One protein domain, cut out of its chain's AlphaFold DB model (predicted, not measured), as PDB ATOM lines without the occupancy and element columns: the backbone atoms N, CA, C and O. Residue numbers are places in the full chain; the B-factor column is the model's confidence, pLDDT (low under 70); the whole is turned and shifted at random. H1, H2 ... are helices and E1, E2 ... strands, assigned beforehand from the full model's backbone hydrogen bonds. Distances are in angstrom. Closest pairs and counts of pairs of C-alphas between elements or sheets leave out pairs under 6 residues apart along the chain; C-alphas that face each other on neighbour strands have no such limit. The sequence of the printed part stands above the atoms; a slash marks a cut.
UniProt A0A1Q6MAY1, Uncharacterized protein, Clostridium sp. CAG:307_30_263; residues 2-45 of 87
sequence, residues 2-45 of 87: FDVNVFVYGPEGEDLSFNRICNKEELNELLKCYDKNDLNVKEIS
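What this domain is: This is residues 2 to 45 of the 87 residues of an uncharacterized protein of Clostridium sp. CAG:307_30_263 (UniProt A0A1Q6MAY1). A small sheet of three strands has one helix, H1, over one face and running along the strands, with no named element over its other face. The hairpin of E1 and E2 is drawn out by its long link, residues 7 to 17, which runs well past the strands and folds back, so that one end of the model's length lies at its turn. The printed part has 44 residues, with three named strands and one named helix in the order E1, E2, H1, E3; the sheet's order is E2, E1, E3, antiparallel throughout, and the class is mixed, helices and strands. The whole is only just compact, close to loose, with a radius of gyration of the C-alphas of 10.8 A; it spans 36 by 18 by 14 A and is only just elongated.

Where its parts are: E1 is residues 2 to 6, 12.1 A from first to last C-alpha, and begins at C-alpha 2, (104.695, 115.486, 153.685). E2 is residues 18 to 22, 12.3 A long. H1 is residues 24 to 33, 14.6 A long, with C-alpha 24 at (102.125, 122.086, 154.687). E3 is residues 39 to 43, 12.8 A long, and ends at C-alpha 43, (103.133, 113.700, 149.795).

How they stand to each other: E1 is the inner strand, and E2 and E3 are the edge strands. E1 and E2 form a hairpin, antiparallel at 156 degrees, with N 4 and O 20 within hydrogen-bond range at 2.8 A. E1 and E3 are antiparallel at 167 degrees, with N 3 and O 42 within hydrogen-bond range at 2.8 A. H1 is on the sheet at a height of 9.4 A over the sheet. It lies over E1, and only just not over E2, on which 2 of its 10 C-alphas fall. On the local plane it stands at 12 degrees to E1, along the strands. The closest C-alphas of H1 and E1 are those of Lys 24 and Phe 2, 7.2 A apart; those of H1 and E3 are Leu 31 and Leu 39, 7.9 A apart. H1 and E2 are near each other, with 5 pairs of C-alphas within 10 A. E2, H1 and E3 make a split strand-helix-strand unit, two strands running the same way with E1 between them, and its crossover is right-handed. H1 on one face of the sheet gives two layers. In H1 every O i to N i+4 pair is within hydrogen-bond range.

The domain as a whole: The two C-alphas farthest apart are those of Glu 12 and Ser 45, 37.2 A. The printed part has no cut. The link from E1 to E2, 11 residues, is long; those from E2 to H1 and from H1 to E3 are tight. The mean pLDDT of the printed part is 75.6, and residues 10 to 11, 13 to 14, 22 and 45 are under 70.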
ATOM      1  N   PHE A   2     103.543 115.605 154.572       80.81
ATOM      2  CA  PHE A   2     104.695 115.486 153.685       80.81
ATOM      3  C   PHE A   2     105.818 114.758 154.404       80.81
ATOM      4  O   PHE A   2     106.137 115.098 155.535       80.81
ATOM      5  N   ASP A   3     106.382 113.751 153.756       81.81
ATOM      6  CA  ASP A   3     107.664 113.166 154.114       81.81
ATOM      7  C   ASP A   3     108.752 113.961 153.385       81.81
ATOM      8  O   ASP A   3     108.779 113.998 152.153       81.81
ATOM      9  N   VAL A   4     109.600 114.655 154.137       82.25
ATOM     10  CA  VAL A   4     110.637 115.538 153.611       82.25
ATOM     11  C   VAL A   4     111.996 115.007 154.022       82.25
ATOM     12  O   VAL A   4     112.312 114.930 155.205       82.25
ATOM     13  N   ASN A   5     112.820 114.681 153.035       80.62
ATOM     14  CA  ASN A   5     114.235 114.406 153.233       80.62
ATOM     15  C   ASN A   5     115.009 115.663 152.857       80.62
ATOM     16  O   ASN A   5     114.885 116.134 151.728       80.62
ATOM     17  N   VAL A   6     115.771 116.204 153.798       78.12
ATOM     18  CA  VAL A   6     116.663 117.340 153.576       78.12
ATOM     19  C   VAL A   6     118.077 116.796 153.457       78.12
ATOM     20  O   VAL A   6     118.533 116.107 154.366       78.12
ATOM     21  N   PHE A   7     118.746 117.096 152.350       77.81
ATOM     22  CA  PHE A   7     120.130 116.733 152.087       77.81
ATOM     23  C   PHE A   7     121.028 117.903 152.456       77.81
ATOM     24  O   PHE A   7     120.976 118.955 151.826       77.81
ATOM     25  N   VAL A   8     121.831 117.741 153.503       70.62
ATOM     26  CA  VAL A   8     122.734 118.795 153.975       70.62
ATOM     27  C   VAL A   8     124.094 118.180 154.209       70.62
ATOM     28  O   VAL A   8     124.204 117.180 154.913       70.62
ATOM     29  N   TYR A   9     125.125 118.804 153.650       70.44
ATOM     30  CA  TYR A   9     126.508 118.441 153.914       70.44
ATOM     31  C   TYR A   9     127.143 119.504 154.801       70.44
ATOM     32  O   TYR A   9     126.970 120.703 154.569       70.44
ATOM     33  N   GLY A  10     127.847 119.072 155.840       63.53
ATOM     34  CA  GLY A  10     128.630 119.980 156.661       63.53
ATOM     35  C   GLY A  10     129.884 120.485 155.928       63.53
ATOM     36  O   GLY A  10     130.200 120.025 154.827       63.53
ATOM     37  N   PRO A  11     130.596 121.470 156.498       56.19
ATOM     38  CA  PRO A  11     131.725 122.131 155.840       56.19
ATOM     39  C   PRO A  11     132.890 121.185 155.515       56.19
ATOM     40  O   PRO A  11     133.660 121.480 154.601       56.19
ATOM     41  N   GLU A  12     133.009 120.053 156.215       75.50
ATOM     42  CA  GLU A  12     134.027 119.024 155.960       75.50
ATOM     43  C   GLU A  12     133.498 117.867 155.086       75.50
ATOM     44  O   GLU A  12     134.193 116.877 154.859       75.50
ATOM     45  N   GLY A  13     132.277 118.005 154.554       69.56
ATOM     46  CA  GLY A  13     131.626 117.021 153.690       69.56
ATOM     47  C   GLY A  13     130.884 115.912 154.438       69.56
ATOM     48  O   GLY A  13     130.500 114.924 153.813       69.56
ATOM     49  N   GLU A  14     130.676 116.044 155.753       66.19
ATOM     50  CA  GLU A  14     129.866 115.083 156.506       66.19
ATOM     51  C   GLU A  14     128.393 115.123 156.087       66.19
ATOM     52  O   GLU A  14     127.830 116.191 155.854       66.19
ATOM     53  N   ASP A  15     127.758 113.954 156.008       70.81
ATOM     54  CA  ASP A  15     126.330 113.850 155.726       70.81
ATOM     55  C   ASP A  15     125.517 114.193 156.987       70.81
ATOM     56  O   ASP A  15     125.522 113.451 157.972       70.81
ATOM     57  N   LEU A  16     124.833 115.338 156.952       71.06
ATOM     58  CA  LEU A  16     123.939 115.854 157.992       71.06
ATOM     59  C   LEU A  16     122.469 115.802 157.545       71.06
ATOM     60  O   LEU A  16     121.618 116.515 158.086       71.06
ATOM     61  N   SER A  17     122.171 114.979 156.538       75.81
ATOM     62  CA  SER A  17     120.829 114.831 155.991       75.81
ATOM     63  C   SER A  17     119.853 114.293 157.036       75.81
ATOM     64  O   SER A  17     120.190 113.442 157.861       75.81
ATOM     65  N   PHE A  18     118.604 114.758 156.991       75.25
ATOM     66  CA  PHE A  18     117.565 114.302 157.910       75.25
ATOM     67  C   PHE A  18     116.219 114.118 157.217       75.25
ATOM     68  O   PHE A  18     115.864 114.829 156.279       75.25
ATOM     69  N   ASN A  19     115.450 113.156 157.722       78.25
ATOM     70  CA  ASN A  19     114.070 112.925 157.326       78.25
ATOM     71  C   ASN A  19     113.122 113.560 158.347       78.25
ATOM     72  O   ASN A  19     113.344 113.464 159.557       78.25
ATOM     73  N   ARG A  20     112.048 114.185 157.869       73.44
ATOM     74  CA  ARG A  20     110.977 114.692 158.715       73.44
ATOM     75  C   ARG A  20     109.629 114.557 158.038       73.44
ATOM     76  O   ARG A  20     109.419 115.017 156.921       73.44
ATOM     77  N   ILE A  21     108.669 114.057 158.803       76.62
ATOM     78  CA  ILE A  21     107.262 114.187 158.460       76.62
ATOM     79  C   ILE A  21     106.772 115.555 158.934       76.62
ATOM     80  O   ILE A  21     106.858 115.871 160.120       76.62
ATOM     81  N   CYS A  22     106.248 116.361 158.020       68.25
ATOM     82  CA  CYS A  22     105.786 117.706 158.314       68.25
ATOM     83  C   CYS A  22     104.428 118.009 157.670       68.25
ATOM     84  O   CYS A  22     103.958 117.342 156.739       68.25
ATOM     85  N   ASN A  23     103.745 119.016 158.199       74.19
ATOM     86  CA  ASN A  23     102.546 119.559 157.575       74.19
ATOM     87  C   ASN A  23     102.916 120.562 156.459       74.19
ATOM     88  O   ASN A  23     104.089 120.782 156.150       74.19
ATOM     89  N   LYS A  24     101.909 121.154 155.805       77.25
ATOM     90  CA  LYS A  24     102.125 122.086 154.687       77.25
ATOM     91  C   LYS A  24     102.831 123.382 155.110       77.25
ATOM     92  O   LYS A  24     103.594 123.932 154.326       77.25
ATOM     93  N   GLU A  25     102.565 123.875 156.315       75.50
ATOM     94  CA  GLU A  25     103.166 125.112 156.830       75.50
ATOM     95  C   GLU A  25     104.647 124.901 157.150       75.50
ATOM     96  O   GLU A  25     105.489 125.663 156.686       75.50
ATOM     97  N   GLU A  26     104.977 123.809 157.839       72.31
ATOM     98  CA  GLU A  26     106.359 123.411 158.123       72.31
ATOM     99  C   GLU A  26     107.158 123.134 156.841       72.31
ATOM    100  O   GLU A  26     108.321 123.518 156.741       72.31
ATOM    101  N   LEU A  27     106.528 122.515 155.834       81.56
ATOM    102  CA  LEU A  27     107.149 122.319 154.524       81.56
ATOM    103  C   LEU A  27     107.494 123.662 153.864       81.56
ATOM    104  O   LEU A  27     108.572 123.808 153.298       81.56
ATOM    105  N   ASN A  28     106.594 124.645 153.934       80.50
ATOM    106  CA  ASN A  28     106.847 125.968 153.365       80.50
ATOM    107  C   ASN A  28     108.009 126.683 154.064       80.50
ATOM    108  O   ASN A  28     108.759 127.387 153.397       80.50
ATOM    109  N   GLU A  29     108.174 126.504 155.377       78.88
ATOM    110  CA  GLU A  29     109.331 127.041 156.101       78.88
ATOM    111  C   GLU A  29     110.632 126.345 155.679       78.88
ATOM    112  O   GLU A  29     111.621 127.018 155.399       78.88
ATOM    113  N   LEU A  30     110.622 125.018 155.519       75.00
ATOM    114  CA  LEU A  30     111.780 124.284 154.993       75.00
ATOM    115  C   LEU A  30     112.158 124.747 153.580       75.00
ATOM    116  O   LEU A  30     113.329 124.983 153.311       75.00
ATOM    117  N   LEU A  31     111.170 124.965 152.709       81.62
ATOM    118  CA  LEU A  31     111.367 125.477 151.348       81.62
ATOM    119  C   LEU A  31     111.876 126.930 151.289       81.62
ATOM    120  O   LEU A  31     112.295 127.375 150.224       81.62
ATOM    121  N   LYS A  32     111.803 127.689 152.393       79.44
ATOM    122  CA  LYS A  32     112.429 129.019 152.509       79.44
ATOM    123  C   LYS A  32     113.880 128.936 152.977       79.44
ATOM    124  O   LYS A  32     114.657 129.835 152.670       79.44
ATOM    125  N   CYS A  33     114.216 127.914 153.762       74.25
ATOM    126  CA  CYS A  33     115.543 127.741 154.354       74.25
ATOM    127  C   CYS A  33     116.495 126.909 153.487       74.25
ATOM    128  O   CYS A  33     117.703 127.093 153.599       74.25
ATOM    129  N   TYR A  34     115.962 126.013 152.658       71.81
ATOM    130  CA  TYR A  34     116.729 125.080 151.838       71.81
ATOM    131  C   TYR A  34     116.315 125.186 150.373       71.81
ATOM    132  O   TYR A  34     115.134 125.377 150.062       71.81
ATOM    133  N   ASP A  35     117.284 125.040 149.471       76.31
ATOM    134  CA  ASP A  35     117.005 125.007 148.044       76.31
ATOM    135  C   ASP A  35     116.219 123.744 147.678       76.31
ATOM    136  O   ASP A  35     116.345 122.681 148.285       76.31
ATOM    137  N   LYS A  36     115.393 123.834 146.632       73.31
ATOM    138  CA  LYS A  36     114.556 122.702 146.189       73.31
ATOM    139  C   LYS A  36     115.362 121.479 145.751       73.31
ATOM    140  O   LYS A  36     114.813 120.385 145.730       73.31
ATOM    141  N   ASN A  37     116.624 121.670 145.375       75.06
ATOM    142  CA  ASN A  37     117.523 120.582 144.993       75.06
ATOM    143  C   ASN A  37     118.069 119.825 146.211       75.06
ATOM    144  O   ASN A  37     118.463 118.670 146.077       75.06
ATOM    145  N   ASP A  38     118.014 120.448 147.388       75.25
ATOM    146  CA  ASP A  38     118.464 119.884 148.661       75.25
ATOM    147  C   ASP A  38     117.311 119.199 149.407       75.25
ATOM    148  O   ASP A  38     117.468 118.719 150.525       75.25
ATOM    149  N   LEU A  39     116.119 119.152 148.807       81.62
ATOM    150  CA  LEU A  39     114.905 118.629 149.420       81.62
ATOM    151  C   LEU A  39     114.278 117.561 148.526       81.62
ATOM    152  O   LEU A  39     113.993 117.789 147.353       81.62
ATOM    153  N   ASN A  40     113.944 116.413 149.106       85.69
ATOM    154  CA  ASN A  40     113.058 115.437 148.486       85.69
ATOM    155  C   ASN A  40     111.764 115.347 149.291       85.69
ATOM    156  O   ASN A  40     111.744 114.845 150.414       85.69
ATOM    157  N   VAL A  41     110.690 115.860 148.693       85.12
ATOM    158  CA  VAL A  41     109.367 115.985 149.304       85.12
ATOM    159  C   VAL A  41     108.433 114.953 148.686       85.12
ATOM    160  O   VAL A  41     108.199 114.959 147.477       85.12
ATOM    161  N   LYS A  42     107.846 114.099 149.520       85.50
ATOM    162  CA  LYS A  42     106.826 113.125 149.129       85.50
ATOM    163  C   LYS A  42     105.539 113.401 149.886       85.50
ATOM    164  O   LYS A  42     105.520 113.439 151.112       85.50
ATOM    165  N   GLU A  43     104.444 113.590 149.163       83.69
ATOM    166  CA  GLU A  43     103.133 113.700 149.795       83.69
ATOM    167  C   GLU A  43     102.675 112.326 150.295       83.69
ATOM    168  O   GLU A  43     102.726 111.330 149.576       83.69
ATOM    169  N   ILE A  44     102.229 112.282 151.548       79.25
ATOM    170  CA  ILE A  44     101.765 111.074 152.222       79.25
ATOM    171  C   ILE A  44     100.339 111.290 152.731       79.25
ATOM    172  O   ILE A  44     100.032 112.241 153.464       79.25
ATOM    173  N   SER A  45      99.453 110.386 152.317       60.34
ATOM    174  CA  SER A  45      98.007 110.441 152.550       60.34
ATOM    175  C   SER A  45      97.561 109.745 153.844       60.34
ATOM    176  O   SER A  45      96.487 110.059 154.338       60.34
TER     177      SER A  45